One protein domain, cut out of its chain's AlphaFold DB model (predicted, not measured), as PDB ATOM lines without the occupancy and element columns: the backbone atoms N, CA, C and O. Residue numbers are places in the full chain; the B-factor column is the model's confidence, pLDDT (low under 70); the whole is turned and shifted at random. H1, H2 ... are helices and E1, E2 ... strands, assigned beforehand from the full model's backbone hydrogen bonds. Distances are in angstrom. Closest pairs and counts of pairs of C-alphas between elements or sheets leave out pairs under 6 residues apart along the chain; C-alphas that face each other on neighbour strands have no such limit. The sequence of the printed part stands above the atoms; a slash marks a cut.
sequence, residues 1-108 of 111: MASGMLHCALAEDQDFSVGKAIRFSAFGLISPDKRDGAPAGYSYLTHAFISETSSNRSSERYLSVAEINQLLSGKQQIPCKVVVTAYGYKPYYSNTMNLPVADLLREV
ATOM      1  N   MET A   1      14.980  23.931 -50.250       57.06
ATOM      2  CA  MET A   1      15.715  23.400 -49.083       57.06
ATOM      3  C   MET A   1      15.618  24.446 -47.982       57.06
ATOM      4  O   MET A   1      15.890  25.604 -48.273       57.06
ATOM      5  N   ALA A   2      15.114  24.089 -46.800       69.06
ATOM      6  CA  ALA A   2      15.012  25.001 -45.659       69.06
ATOM      7  C   ALA A   2      16.131  24.672 -44.668       69.06
ATOM      8  O   ALA A   2      16.420  23.496 -44.454       69.06
ATOM      9  N   SER A   3      16.756  25.696 -44.096       78.81
ATOM     10  CA  SER A   3      17.788  25.545 -43.068       78.81
ATOM     11  C   SER A   3      17.438  26.427 -41.878       78.81
ATOM     12  O   SER A   3      17.014  27.569 -42.070       78.81
ATOM     13  N   GLY A   4      17.577  25.876 -40.675       89.94
ATOM     14  CA  GLY A   4      17.425  26.601 -39.422       89.94
ATOM     15  C   GLY A   4      18.791  26.887 -38.817       89.94
ATOM     16  O   GLY A   4      19.604  25.976 -38.656       89.94
ATOM     17  N   MET A   5      19.028  28.142 -38.458       93.69
ATOM     18  CA  MET A   5      20.241  28.570 -37.773       93.69
ATOM     19  C   MET A   5      19.867  29.240 -36.456       93.69
ATOM     20  O   MET A   5      18.989  30.103 -36.419       93.69
ATOM     21  N   LEU A   6      20.514  28.829 -35.368       95.12
ATOM     22  CA  LEU A   6      20.486  29.573 -34.120       95.12
ATOM     23  C   LEU A   6      21.383  30.798 -34.284       95.12
ATOM     24  O   LEU A   6      22.517  30.659 -34.729       95.12
ATOM     25  N   HIS A   7      20.893  31.961 -33.880       95.62
ATOM     26  CA  HIS A   7      21.672  33.179 -33.708       95.62
ATOM     27  C   HIS A   7      21.453  33.703 -32.296       95.62
ATOM     28  O   HIS A   7      20.313  33.818 -31.858       95.62
ATOM     29  N   CYS A   8      22.524  34.060 -31.605       96.12
ATOM     30  CA  CYS A   8      22.510  34.694 -30.296       96.12
ATOM     31  C   CYS A   8      23.273  36.009 -30.358       96.12
ATOM     32  O   CYS A   8      24.371  36.052 -30.910       96.12
ATOM     33  N   ALA A   9      22.719  37.055 -29.755       96.25
ATOM     34  CA  ALA A   9      23.409  38.324 -29.586       96.25
ATOM     35  C   ALA A   9      24.185  38.319 -28.268       96.25
ATOM     36  O   ALA A   9      23.606  38.147 -27.198       96.25
ATOM     37  N   LEU A  10      25.502  38.503 -28.342       94.81
ATOM     38  CA  LEU A  10      26.379  38.499 -27.165       94.81
ATOM     39  C   LEU A  10      26.595  39.907 -26.591       94.81
ATOM     40  O   LEU A  10      27.064  40.064 -25.465       94.81
ATOM     41  N   ALA A  11      26.225  40.932 -27.360       91.31
ATOM     42  CA  ALA A  11      26.294  42.342 -26.997       91.31
ATOM     43  C   ALA A  11      24.918  43.015 -27.172       91.31
ATOM     44  O   ALA A  11      23.885  42.349 -27.197       91.31
ATOM     45  N   GLU A  12      24.899  44.342 -27.279       87.56
ATOM     46  CA  GLU A  12      23.664  45.135 -27.376       87.56
ATOM     47  C   GLU A  12      22.969  45.045 -28.748       87.56
ATOM     48  O   GLU A  12      21.796  45.386 -28.874       87.56
ATOM     49  N   ASP A  13      23.674  44.576 -29.782       86.62
ATOM     50  CA  ASP A  13      23.126  44.417 -31.131       86.62
ATOM     51  C   ASP A  13      22.246  43.163 -31.227       86.62
ATOM     52  O   ASP A  13      22.743  42.044 -31.328       86.62
ATOM     53  N   GLN A  14      20.928  43.360 -31.167       89.81
ATOM     54  CA  GLN A  14      19.920  42.293 -31.183       89.81
ATOM     55  C   GLN A  14      19.069  42.303 -32.464       89.81
ATOM     56  O   GLN A  14      17.932  41.821 -32.467       89.81
ATOM     57  N   ASP A  15      19.587  42.864 -33.561       90.50
ATOM     58  CA  ASP A  15      18.902  42.829 -34.853       90.50
ATOM     59  C   ASP A  15      19.143  41.484 -35.558       90.50
ATOM     60  O   ASP A  15      20.093  41.296 -36.316       90.50
ATOM     61  N   PHE A  16      18.243  40.531 -35.311       91.25
ATOM     62  CA  PHE A  16      18.275  39.196 -35.920       91.25
ATOM     63  C   PHE A  16      17.800  39.164 -37.380       91.25
ATOM     64  O   PHE A  16      17.658  38.077 -37.938       91.25
ATOM     65  N   SER A  17      17.490  40.308 -37.996       89.69
ATOM     66  CA  SER A  17      16.947  40.342 -39.355       89.69
ATOM     67  C   SER A  17      17.912  39.706 -40.356       89.69
ATOM     68  O   SER A  17      19.109  39.990 -40.368       89.69
ATOM     69  N   VAL A  18      17.389  38.882 -41.265       85.56
ATOM     70  CA  VAL A  18      18.192  38.335 -42.365       85.56
ATOM     71  C   VAL A  18      18.806  39.477 -43.171       85.56
ATOM     72  O   VAL A  18      18.130  40.435 -43.543       85.56
ATOM     73  N   GLY A  19      20.108  39.373 -43.442       82.88
ATOM     74  CA  GLY A  19      20.852  40.442 -44.098       82.88
ATOM     75  C   GLY A  19      21.295  41.551 -43.142       82.88
ATOM     76  O   GLY A  19      21.752  42.589 -43.627       82.88
ATOM     77  N   LYS A  20      21.222  41.343 -41.823       85.25
ATOM     78  CA  LYS A  20      21.951  42.079 -40.778       85.25
ATOM     79  C   LYS A  20      23.012  41.166 -40.165       85.25
ATOM     80  O   LYS A  20      22.810  39.961 -40.083       85.25
ATOM     81  N   ALA A  21      24.173  41.726 -39.833       84.38
ATOM     82  CA  ALA A  21      25.199  40.994 -39.101       84.38
ATOM     83  C   ALA A  21      25.250  41.560 -37.697       84.38
ATOM     84  O   ALA A  21      25.445  42.765 -37.543       84.38
ATOM     85  N   ILE A  22      25.091  40.675 -36.723       91.81
ATOM     86  CA  ILE A  22      25.284  40.996 -35.321       91.81
ATOM     87  C   ILE A  22      26.789  40.994 -35.067       91.81
ATOM     88  O   ILE A  22      27.444  39.977 -35.300       91.81
ATOM     89  N   ARG A  23      27.340  42.120 -34.597       93.06
ATOM     90  CA  ARG A  23      28.800  42.258 -34.426       93.06
ATOM     91  C   ARG A  23      29.390  41.142 -33.570       93.06
ATOM     92  O   ARG A  23      30.371  40.546 -33.984       93.06
ATOM     93  N   PHE A  24      28.822  40.883 -32.397       95.62
ATOM     94  CA  PHE A  24      29.261  39.803 -31.515       95.62
ATOM     95  C   PHE A  24      28.142  38.787 -31.377       95.62
ATOM     96  O   PHE A  24      27.132  39.061 -30.720       95.62
ATOM     97  N   SER A  25      28.311  37.629 -32.005       95.44
ATOM     98  CA  SER A  25      27.249  36.635 -32.068       95.44
ATOM     99  C   SER A  25      27.741  35.228 -31.782       95.44
ATOM    100  O   SER A  25      28.911  34.906 -31.987       95.44
ATOM    101  N   ALA A  26      26.823  34.394 -31.298       95.19
ATOM    102  CA  ALA A  26      26.978  32.953 -31.379       95.19
ATOM    103  C   ALA A  26      25.998  32.416 -32.418       95.19
ATOM    104  O   ALA A  26      24.818  32.768 -32.378       95.19
ATOM    105  N   PHE A  27      26.453  31.583 -33.344       94.06
ATOM    106  CA  PHE A  27      25.589  31.051 -34.390       94.06
ATOM    107  C   PHE A  27      25.945  29.621 -34.769       94.06
ATOM    108  O   PHE A  27      27.094  29.199 -34.673       94.06
ATOM    109  N   GLY A  28      24.950  28.859 -35.207       94.00
ATOM    110  CA  GLY A  28      25.156  27.475 -35.614       94.00
ATOM    111  C   GLY A  28      23.907  26.849 -36.209       94.00
ATOM    112  O   GLY A  28      22.783  27.264 -35.922       94.00
ATOM    113  N   LEU A  29      24.106  25.861 -37.077       93.69
ATOM    114  CA  LEU A  29      23.001  25.100 -37.647       93.69
ATOM    115  C   LEU A  29      22.328  24.270 -36.559       93.69
ATOM    116  O   LEU A  29      23.006  23.573 -35.802       93.69
ATOM    117  N   ILE A  30      20.997  24.307 -36.531       91.94
ATOM    118  CA  ILE A  30      20.227  23.442 -35.643       91.94
ATOM    119  C   ILE A  30      19.877  22.130 -36.340       91.94
ATOM    120  O   ILE A  30      19.480  22.098 -37.507       91.94
ATOM    121  N   SER A  31      19.982  21.035 -35.600       89.56
ATOM    122  CA  SER A  31      19.519  19.715 -36.007       89.56
ATOM    123  C   SER A  31      18.578  19.146 -34.943       89.56
ATOM    124  O   SER A  31      18.718  19.479 -33.765       89.56
ATOM    125  N   PRO A  32      17.577  18.332 -35.318       87.31
ATOM    126  CA  PRO A  32      16.723  17.675 -34.337       87.31
ATOM    127  C   PRO A  32      17.553  16.803 -33.391       87.31
ATOM    128  O   PRO A  32      18.396  16.028 -33.849       87.31
ATOM    129  N   ASP A  33      17.289  16.904 -32.092       86.81
ATOM    130  CA  ASP A  33      17.879  16.011 -31.102       86.81
ATOM    131  C   ASP A  33      17.208  14.636 -31.206       86.81
ATOM    132  O   ASP A  33      16.012  14.492 -30.958       86.81
ATOM    133  N   LYS A  34      17.979  13.629 -31.622       81.69
ATOM    134  CA  LYS A  34      17.508  12.250 -31.817       81.69
ATOM    135  C   LYS A  34      17.928  11.308 -30.685       81.69
ATOM    136  O   LYS A  34      17.890  10.098 -30.873       81.69
ATOM    137  N   ARG A  35      18.394  11.835 -29.548       80.25
ATOM    138  CA  ARG A  35      18.786  11.011 -28.394       80.25
ATOM    139  C   ARG A  35      17.556  10.389 -27.725       80.25
ATOM    140  O   ARG A  35      16.537  11.059 -27.556       80.25
ATOM    141  N   ASP A  36      17.672   9.125 -27.319       63.75
ATOM    142  CA  ASP A  36      16.613   8.417 -26.594       63.75
ATOM    143  C   ASP A  36      16.280   9.147 -25.282       63.75
ATOM    144  O   ASP A  36      17.159   9.419 -24.464       63.75
ATOM    145  N   GLY A  37      15.004   9.496 -25.096       66.38
ATOM    146  CA  GLY A  37      14.518  10.242 -23.928       66.38
ATOM    147  C   GLY A  37      14.465  11.767 -24.088       66.38
ATOM    148  O   GLY A  37      14.003  12.445 -23.169       66.38
ATOM    149  N   ALA A  38      14.874  12.328 -25.233       64.00
ATOM    150  CA  ALA A  38      14.597  13.731 -25.534       64.00
ATOM    151  C   ALA A  38      13.075  13.958 -25.684       64.00
ATOM    152  O   ALA A  38      12.390  13.105 -26.261       64.00
ATOM    153  N   PRO A  39      12.522  15.089 -25.198       66.81
ATOM    154  CA  PRO A  39      11.133  15.459 -25.445       66.81
ATOM    155  C   PRO A  39      10.809  15.346 -26.938       66.81
ATOM    156  O   PRO A  39      11.393  16.047 -27.771       66.81
ATOM    157  N   ALA A  40       9.902  14.432 -27.282       61.59
ATOM    158  CA  ALA A  40       9.622  14.102 -28.671       61.59
ATOM    159  C   ALA A  40       9.199  15.359 -29.456       61.59
ATOM    160  O   ALA A  40       8.204  16.003 -29.129       61.59
ATOM    161  N   GLY A  41       9.963  15.696 -30.498       65.75
ATOM    162  CA  GLY A  41       9.596  16.695 -31.508       65.75
ATOM    163  C   GLY A  41      10.008  18.151 -31.254       65.75
ATOM    164  O   GLY A  41       9.815  18.960 -32.157       65.75
ATOM    165  N   TYR A  42      10.592  18.501 -30.099       74.19
ATOM    166  CA  TYR A  42      10.889  19.910 -29.759       74.19
ATOM    167  C   TYR A  42      12.311  20.179 -29.251       74.19
ATOM    168  O   TYR A  42      12.637  21.315 -28.904       74.19
ATOM    169  N   SER A  43      13.169  19.163 -29.214       84.44
ATOM    170  CA  SER A  43      14.571  19.312 -28.821       84.44
ATOM    171  C   SER A  43      15.477  19.423 -30.042       84.44
ATOM    172  O   SER A  43      15.331  18.680 -31.014       84.44
ATOM    173  N   TYR A  44      16.425  20.355 -29.979       87.12
ATOM    174  CA  TYR A  44      17.371  20.640 -31.053       87.12
ATOM    175  C   TYR A  44      18.784  20.773 -30.495       87.12
ATOM    176  O   TYR A  44      18.981  21.235 -29.371       87.12
ATOM    177  N   LEU A  45      19.762  20.400 -31.311       90.06
ATOM    178  CA  LEU A  45      21.184  20.531 -31.037       90.06
ATOM    179  C   LEU A  45      21.818  21.499 -32.025       90.06
ATOM    180  O   LEU A  45      21.391  21.599 -33.171       90.06
ATOM    181  N   THR A  46      22.860  22.192 -31.581       91.25
ATOM    182  CA  THR A  46      23.684  23.047 -32.432       91.25
ATOM    183  C   THR A  46      25.135  22.972 -31.992       91.25
ATOM    184  O   THR A  46      25.428  22.873 -30.801       91.25
ATOM    185  N   HIS A  47      26.037  23.076 -32.960       89.56
ATOM    186  CA  HIS A  47      27.428  23.429 -32.715       89.56
ATOM    187  C   HIS A  47      27.563  24.914 -33.030       89.56
ATOM    188  O   HIS A  47      27.474  25.310 -34.192       89.56
ATOM    189  N   ALA A  48      27.676  25.731 -31.985       91.19
ATOM    190  CA  ALA A  48      27.717  27.177 -32.130       91.19
ATOM    191  C   ALA A  48      29.161  27.675 -32.232       91.19
ATOM    192  O   ALA A  48      29.999  27.363 -31.386       91.19
ATOM    193  N   PHE A  49      29.420  28.492 -33.243       93.00
ATOM    194  CA  PHE A  49      30.610  29.319 -33.330       93.00
ATOM    195  C   PHE A  49      30.342  30.645 -32.640       93.00
ATOM    196  O   PHE A  49      29.246  31.188 -32.757       93.00
ATOM    197  N   ILE A  50      31.341  31.170 -31.939       95.12
ATOM    198  CA  ILE A  50      31.267  32.471 -31.280       95.12
ATOM    199  C   ILE A  50      32.231  33.407 -32.001       95.12
ATOM    200  O   ILE A  50      33.441  33.166 -31.994       95.12
ATOM    201  N   SER A  51      31.704  34.444 -32.653       95.38
ATOM    202  CA  SER A  51      32.485  35.297 -33.548       95.38
ATOM    203  C   SER A  51      32.284  36.793 -33.320       95.38
ATOM    204  O   SER A  51      31.277  37.254 -32.770       95.38
ATOM    205  N   GLU A  52      33.282  37.551 -33.777       95.81
ATOM    206  CA  GLU A  52      33.153  38.964 -34.097       95.81
ATOM    207  C   GLU A  52      33.092  39.134 -35.620       95.81
ATOM    208  O   GLU A  52      34.014  38.734 -36.336       95.81
ATOM    209  N   THR A  53      32.028  39.769 -36.106       93.38
ATOM    210  CA  THR A  53      31.869  40.184 -37.503       93.38
ATOM    211  C   THR A  53      32.124  41.682 -37.629       93.38
ATOM    212  O   THR A  53      31.607  42.480 -36.841       93.38
ATOM    213  N   SER A  54      32.905  42.095 -38.629       88.44
ATOM    214  CA  SER A  54      33.163  43.515 -38.881       88.44
ATOM    215  C   SER A  54      31.874  44.266 -39.239       88.44
ATOM    216  O   SER A  54      30.938  43.710 -39.812       88.44
ATOM    217  N   SER A  55      31.817  45.566 -38.945       78.44
ATOM    218  CA  SER A  55      30.620  46.392 -39.187       78.44
ATOM    219  C   SER A  55      30.179  46.416 -40.659       78.44
ATOM    220  O   SER A  55      28.986  46.466 -40.954       78.44
ATOM    221  N   ASN A  56      31.134  46.336 -41.587       80.75
ATOM    222  CA  ASN A  56      30.913  46.224 -43.032       80.75
ATOM    223  C   ASN A  56      30.800  44.768 -43.532       80.75
ATOM    224  O   ASN A  56      30.660  44.557 -44.734       80.75
ATOM    225  N   ARG A  57      30.880  43.776 -42.634       81.81
ATOM    226  CA  ARG A  57      30.814  42.328 -42.910       81.81
ATOM    227  C   ARG A  57      31.866  41.802 -43.878       81.81
ATOM    228  O   ARG A  57      31.674  40.754 -44.487       81.81
ATOM    229  N   SER A  58      32.965  42.527 -44.047       85.69
ATOM    230  CA  SER A  58      34.076  42.074 -44.878       85.69
ATOM    231  C   SER A  58      34.928  41.009 -44.192       85.69
ATOM    232  O   SER A  58      35.732  40.368 -44.862       85.69
ATOM    233  N   SER A  59      34.807  40.846 -42.872       90.44
ATOM    234  CA  SER A  59      35.558  39.843 -42.125       90.44
ATOM    235  C   SER A  59      34.783  39.292 -40.934       90.44
ATOM    236  O   SER A  59      33.942  39.966 -40.335       90.44
ATOM    237  N   GLU A  60      35.127  38.059 -40.581       92.94
ATOM    238  CA  GLU A  60      34.652  37.355 -39.401       92.94
ATOM    239  C   GLU A  60      35.835  36.647 -38.737       92.94
ATOM    240  O   GLU A  60      36.709  36.107 -39.422       92.94
ATOM    241  N   ARG A  61      35.880  36.665 -37.403       95.69
ATOM    242  CA  ARG A  61      36.874  35.926 -36.615       95.69
ATOM    243  C   ARG A  61      36.228  35.270 -35.407       95.69
ATOM    244  O   ARG A  61      35.308  35.832 -34.820       95.69
ATOM    245  N   TYR A  62      36.763  34.133 -34.980       95.81
ATOM    246  CA  TYR A  62      36.346  33.516 -33.723       95.81
ATOM    247  C   TYR A  62      36.914  34.276 -32.522       95.81
ATOM    248  O   TYR A  62      38.054  34.752 -32.558       95.81
ATOM    249  N   LEU A  63      36.107  34.403 -31.470       95.94
ATOM    250  CA  LEU A  63      36.543  34.992 -30.207       95.94
ATOM    251  C   LEU A  63      37.316  33.964 -29.380       95.94
ATOM    252  O   LEU A  63      36.951  32.790 -29.319       95.94
ATOM    253  N   SER A  64      38.365  34.420 -28.704       95.62
ATOM    254  CA  SER A  64      39.054  33.632 -27.684       95.62
ATOM    255  C   SER A  64      38.206  33.492 -26.415       95.62
ATOM    256  O   SER A  64      37.326  34.306 -26.136       95.62
ATOM    257  N   VAL A  65      38.519  32.491 -25.588       94.75
ATOM    258  CA  VAL A  65      37.865  32.274 -24.284       94.75
ATOM    259  C   VAL A  65      37.929  33.527 -23.398       94.75
ATOM    260  O   VAL A  65      36.933  33.897 -22.778       94.75
ATOM    261  N   ALA A  66      39.068  34.226 -23.374       96.31
ATOM    262  CA  ALA A  66      39.233  35.456 -22.599       96.31
ATOM    263  C   ALA A  66      38.297  36.580 -23.078       96.31
ATOM    264  O   ALA A  66      37.655  37.239 -22.259       96.31
ATOM    265  N   GLU A  67      38.168  36.758 -24.395       96.50
ATOM    266  CA  GLU A  67      37.251  37.739 -24.981       96.50
ATOM    267  C   GLU A  67      35.789  37.391 -24.690       96.50
ATOM    268  O   GLU A  67      35.012  38.278 -24.346       96.50
ATOM    269  N   ILE A  68      35.418  36.107 -24.764       96.19
ATOM    270  CA  ILE A  68      34.066  35.636 -24.430       96.19
ATOM    271  C   ILE A  68      33.750  35.917 -22.957       96.19
ATOM    272  O   ILE A  68      32.700  36.482 -22.651       96.19
ATOM    273  N   ASN A  69      34.667  35.580 -22.045       95.75
ATOM    274  CA  ASN A  69      34.515  35.835 -20.611       95.75
ATOM    275  C   ASN A  69      34.328  37.332 -20.320       95.75
ATOM    276  O   ASN A  69      33.452  37.706 -19.541       95.75
ATOM    277  N   GLN A  70      35.117  38.196 -20.963       95.62
ATOM    278  CA  GLN A  70      34.992  39.644 -20.797       95.62
ATOM    279  C   GLN A  70      33.670  40.171 -21.365       95.62
ATOM    280  O   GLN A  70      32.990  40.954 -20.704       95.62
ATOM    281  N   LEU A  71      33.294  39.732 -22.568       95.38
ATOM    282  CA  LEU A  71      32.086  40.174 -23.264       95.38
ATOM    283  C   LEU A  71      30.807  39.831 -22.494       95.38
ATOM    284  O   LEU A  71      29.852  40.608 -22.478       95.38
ATOM    285  N   LEU A  72      30.793  38.663 -21.854       95.19
ATOM    286  CA  LEU A  72      29.648  38.162 -21.102       95.19
ATOM    287  C   LEU A  72      29.682  38.544 -19.618       95.19
ATOM    288  O   LEU A  72      28.740  38.238 -18.883       95.19
ATOM    289  N   SER A  73      30.730  39.236 -19.170       93.50
ATOM    290  CA  SER A  73      30.861  39.664 -17.782       93.50
ATOM    291  C   SER A  73      29.689  40.558 -17.370       93.50
ATOM    292  O   SER A  73      29.329  41.513 -18.058       93.50
ATOM    293  N   GLY A  74      29.050  40.219 -16.249       91.25
ATOM    294  CA  GLY A  74      27.883  40.938 -15.731       91.25
ATOM    295  C   GLY A  74      26.566  40.675 -16.473       91.25
ATOM    296  O   GLY A  74      25.525  41.153 -16.022       91.25
ATOM    297  N   LYS A  75      26.559  39.895 -17.563       95.00
ATOM    298  CA  LYS A  75      25.326  39.480 -18.249       95.00
ATOM    299  C   LYS A  75      24.778  38.205 -17.601       95.00
ATOM    300  O   LYS A  75      25.515  37.261 -17.339       95.00
ATOM    301  N   GLN A  76      23.469  38.164 -17.353       96.12
ATOM    302  CA  GLN A  76      22.801  36.966 -16.815       96.12
ATOM    303  C   GLN A  76      22.308  36.035 -17.924       96.12
ATOM    304  O   GLN A  76      22.352  34.813 -17.792       96.12
ATOM    305  N   GLN A  77      21.851  36.621 -19.029       96.56
ATOM    306  CA  GLN A  77      21.259  35.911 -20.152       96.56
ATOM    307  C   GLN A  77      21.617  36.592 -21.475       96.56
ATOM    308  O   GLN A  77      21.815  37.809 -21.507       96.56
ATOM    309  N   ILE A  78      21.665  35.811 -22.551       95.94
ATOM    310  CA  ILE A  78      21.810  36.302 -23.925       95.94
ATOM    311  C   ILE A  78      20.566  35.943 -24.745       95.94
ATOM    312  O   ILE A  78      20.085  34.809 -24.661       95.94
ATOM    313  N   PRO A  79      20.017  36.876 -25.534       97.12
ATOM    314  CA  PRO A  79      18.881  36.583 -26.387       97.12
ATOM    315  C   PRO A  79      19.338  35.820 -27.628       97.12
ATOM    316  O   PRO A  79      20.296  36.202 -28.303       97.12
ATOM    317  N   CYS A  80      18.604  34.762 -27.952       95.75
ATOM    318  CA  CYS A  80      18.806  33.938 -29.128       95.75
ATOM    319  C   CYS A  80      17.504  33.755 -29.907       95.75
ATOM    320  O   CYS A  80      16.412  33.722 -29.334       95.75
ATOM    321  N   LYS A  81      17.613  33.572 -31.221       95.75
ATOM    322  CA  LYS A  81      16.511  33.198 -32.107       95.75
ATOM    323  C   LYS A  81      16.953  32.133 -33.089       95.75
ATOM    324  O   LYS A  81      18.085  32.134 -33.560       95.75
ATOM    325  N   VAL A  82      16.024  31.256 -33.439       94.06
ATOM    326  CA  VAL A  82      16.154  30.408 -34.617       94.06
ATOM    327  C   VAL A  82      15.617  31.185 -35.809       94.06
ATOM    328  O   VAL A  82      14.467  31.629 -35.805       94.06
ATOM    329  N   VAL A  83      16.457  31.331 -36.825       94.25
ATOM    330  CA  VAL A  83      16.104  31.929 -38.109       94.25
ATOM    331  C   VAL A  83      16.024  30.811 -39.134       94.25
ATOM    332  O   VAL A  83      16.990  30.076 -39.342       94.25
ATOM    333  N   VAL A  84      14.857  30.659 -39.759       91.94
ATOM    334  CA  VAL A  84      14.643  29.672 -40.821       91.94
ATOM    335  C   VAL A  84      14.447  30.407 -42.134       91.94
ATOM    336  O   VAL A  84      13.511  31.192 -42.296       91.94
ATOM    337  N   THR A  85      15.325  30.124 -43.091       90.38
ATOM    338  CA  THR A  85      15.229  30.661 -44.449       90.38
ATOM    339  C   THR A  85      14.897  29.549 -45.429       90.38
ATOM    340  O   THR A  85      15.504  28.475 -45.395       90.38
ATOM    341  N   ALA A  86      13.959  29.819 -46.333       88.75
ATOM    342  CA  ALA A  86      13.633  28.958 -47.459       88.75
ATOM    343  C   ALA A  86      13.475  29.822 -48.712       88.75
ATOM    344  O   ALA A  86      12.862  30.889 -48.666       88.75
ATOM    345  N   TYR A  87      14.034  29.365 -49.832       84.75
ATOM    346  CA  TYR A  87      13.952  30.092 -51.098       84.75
ATOM    347  C   TYR A  87      12.491  30.361 -51.489       84.75
ATOM    348  O   TYR A  87      11.676  29.439 -51.487       84.75
ATOM    349  N   GLY A  88      12.176  31.615 -51.821       86.06
ATOM    350  CA  GLY A  88      10.824  32.049 -52.193       86.06
ATOM    351  C   GLY A  88       9.890  32.373 -51.019       86.06
ATOM    352  O   GLY A  88       8.755  32.774 -51.261       86.06
ATOM    353  N   TYR A  89      10.348  32.254 -49.768       88.06
ATOM    354  CA  TYR A  89       9.545  32.541 -48.575       88.06
ATOM    355  C   TYR A  89      10.169  33.641 -47.717       88.06
ATOM    356  O   TYR A  89      11.385  33.836 -47.698       88.06
ATOM    357  N   LYS A  90       9.320  34.355 -46.967       90.56
ATOM    358  CA  LYS A  90       9.791  35.281 -45.932       90.56
ATOM    359  C   LYS A  90      10.523  34.487 -44.840       90.56
ATOM    360  O   LYS A  90      10.034  33.418 -44.471       90.56
ATOM    361  N   PRO A  91      11.649  34.997 -44.309       92.62
ATOM    362  CA  PRO A  91      12.321  34.356 -43.190       92.62
ATOM    363  C   PRO A  91      11.376  34.197 -42.002       92.62
ATOM    364  O   PRO A  91      10.641  35.125 -41.654       92.62
ATOM    365  N   TYR A  92      11.416  33.026 -41.382       92.50
ATOM    366  CA  TYR A  92      10.752  32.782 -40.113       92.50
ATOM    367  C   TYR A  92      11.728  33.063 -38.971       92.50
ATOM    368  O   TYR A  92      12.887  32.647 -39.022       92.50
ATOM    369  N   TYR A  93      11.235  33.730 -37.931       94.38
ATOM    370  CA  TYR A  93      11.978  34.021 -36.711       94.38
ATOM    371  C   TYR A  93      11.234  33.401 -35.537       94.38
ATOM    372  O   TYR A  93      10.041  33.651 -35.362       94.38
ATOM    373  N   SER A  94      11.930  32.623 -34.714       93.12
ATOM    374  CA  SER A  94      11.356  32.157 -33.456       93.12
ATOM    375  C   SER A  94      11.115  33.315 -32.482       93.12
ATOM    376  O   SER A  94      11.659  34.419 -32.619       93.12
ATOM    377  N   ASN A  95      10.367  33.021 -31.418       94.00
ATOM    378  CA  ASN A  95      10.410  33.834 -30.208       94.00
ATOM    379  C   ASN A  95      11.842  33.915 -29.665       94.00
ATOM    380  O   ASN A  95      12.668  33.029 -29.917       94.00
ATOM    381  N   THR A  96      12.123  34.984 -28.919       94.94
ATOM    382  CA  THR A  96      13.407  35.146 -28.236       94.94
ATOM    383  C   THR A  96      13.532  34.099 -27.134       94.94
ATOM    384  O   THR A  96      12.713  34.049 -26.219       94.94
ATOM    385  N   MET A  97      14.572  33.280 -27.226       93.62
ATOM    386  CA  MET A  97      15.001  32.352 -26.190       93.62
ATOM    387  C   MET A  97      16.169  32.981 -25.439       93.62
ATOM    388  O   MET A  97      17.173  33.327 -26.054       93.62
ATOM    389  N   ASN A  98      16.051  33.132 -24.124       95.31
ATOM    390  CA  ASN A  98      17.124  33.683 -23.304       95.31
ATOM    391  C   ASN A  98      18.003  32.545 -22.781       95.31
ATOM    392  O   ASN A  98      17.557  31.754 -21.950       95.31
ATOM    393  N   LEU A  99      19.234  32.453 -23.283       93.88
ATOM    394  CA  LEU A  99      20.198  31.448 -22.842       93.88
ATOM    395  C   LEU A  99      20.946  31.955 -21.597       93.88
ATOM    396  O   LEU A  99      21.484  33.066 -21.645       93.88
ATOM    397  N   PRO A 100      21.029  31.175 -20.504       96.56
ATOM    398  CA  PRO A 100      21.790  31.566 -19.323       96.56
ATOM    399  C   PRO A 100      23.286  31.685 -19.630       96.56
ATOM    400  O   PRO A 100      23.917  30.749 -20.121       96.56
ATOM    401  N   VAL A 101      23.883  32.826 -19.287       96.06
ATOM    402  CA  VAL A 101      25.320  33.071 -19.498       96.06
ATOM    403  C   VAL A 101      26.170  32.099 -18.685       96.06
ATOM    404  O   VAL A 101      27.194  31.631 -19.171       96.06
ATOM    405  N   ALA A 102      25.728  31.739 -17.479       95.62
ATOM    406  CA  ALA A 102      26.437  30.790 -16.624       95.62
ATOM    407  C   ALA A 102      26.642  29.420 -17.299       95.62
ATOM    408  O   ALA A 102      27.711  28.827 -17.163       95.62
ATOM    409  N   ASP A 103      25.654  28.939 -18.062       93.19
ATOM    410  CA  ASP A 103      25.767  27.679 -18.799       93.19
ATOM    411  C   ASP A 103      26.767  27.791 -19.949       93.19
ATOM    412  O   ASP A 103      27.611  26.913 -20.117       93.19
ATOM    413  N   LEU A 104      26.724  28.894 -20.698       92.00
ATOM    414  CA  LEU A 104      27.660  29.141 -21.792       92.00
ATOM    415  C   LEU A 104      29.103  29.256 -21.286       92.00
ATOM    416  O   LEU A 104      29.999  28.611 -21.824       92.00
ATOM    417  N   LEU A 105      29.324  30.033 -20.224       94.25
ATOM    418  CA  LEU A 105      30.643  30.193 -19.617       94.25
ATOM    419  C   LEU A 105      31.167  28.876 -19.044       94.25
ATOM    420  O   LEU A 105      32.361  28.608 -19.153       94.25
ATOM    421  N   ARG A 106      30.302  28.025 -18.476       93.94
ATOM    422  CA  ARG A 106      30.711  26.688 -18.032       93.94
ATOM    423  C   ARG A 106      31.249  25.857 -19.194       93.94
ATOM    424  O   ARG A 106      32.258  25.191 -19.013       93.94
ATOM    425  N   GLU A 107      30.587  25.874 -20.349       90.88
ATOM    426  CA  GLU A 107      30.995  25.080 -21.517       90.88
ATOM    427  C   GLU A 107      32.256  25.629 -22.197       90.88
ATOM    428  O   GLU A 107      33.147  24.858 -22.534       90.88
ATOM    429  N   VAL A 108      32.364  26.953 -22.355       90.75
ATOM    430  CA  VAL A 108      33.512  27.605 -23.015       90.75
ATOM    431  C   VAL A 108      34.801  27.485 -22.195       90.75
ATOM    432  O   VAL A 108      35.885  27.450 -22.767       90.75
TER     433      VAL A 108
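Overview. This is residues 1 to 108 of the 111 residues of an uncharacterized protein of Pseudomonas moraviensis (UniProt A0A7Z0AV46). One strongly twisted, branched sheet makes the body of this domain, with the long strands E1, E2 and E6 side by side at its core and two short helices, H1 and H2, grazing it. Beside E2 the sheet goes on with E3 and E4, then E5 next to E4; beside E6 it goes on with E7. The printed part has 108 residues with two named helices and seven named strands, in the order E1 E2 E3 E4 E5 H1 E6 E7 H2, and its neighbour strands are antiparallel. The class is mixed, helices and strands; the whole is compact, with a radius of gyration of the C-alphas of 14.5 A and spans of 36 by 36 by 21 A.

Arrangement. Begin at E1, residues 2 to 9, which forms a hairpin with E2, residues 24 to 32; look for N 8 and O 26 at 2.7 A. On the other side of E1 you find E6, residues 77 to 86, with N 7 and O 81 at 2.8 A. E2 has three neighbours: beside its other side stand E3, residues 44 to 46, with N 45 and O 31 at 2.8 A, and E4, residues 49 to 53, with N 49 and O 27 at 2.8 A. E1, E2 and E3 form a meander, each strand the antiparallel neighbour of the one before. E3 runs on into E4 across a break of 2 residues, at 58 degrees. The edge strand E5, residues 60 to 62, pairs with E4 through N 52 and O 61 at 2.9 A. The edge strand E7, residues 97 to 100, pairs with E6 through N 80 and O 97 at 2.8 A. H1, residues 65 to 71, and H2, residues 101 to 108, each only graze the sheet. They are close but not clearly touching, the closest C-alphas being those of Val 65 and Val 108, 6.5 A apart, and run opposite ways at a shallow tilt of 17 degrees. In H1 and H2 every O i to N i+4 pair is within hydrogen-bond range.

Along the chain. Find C-alpha 2 at (15.012, 25.001, -45.659); from there E1 runs 22.5 A. E2 measures 25.6 A and E6 29.2 A, E6 starting at C-alpha 77 (21.259, 35.911, -20.152). E4 measures 11.7 A. H2 runs 10.5 A to C-alpha 108 at (33.512, 27.605, -23.015).

Size, cuts and confidence. The two C-alphas farthest apart are those of Gly 37 and Asn 56, 43.9 A. The links E1 to E2 and E2 to E3 are long. The printed part has no cut, and pLDDT is under 70 at residues 1 to 2 and 36 to 41.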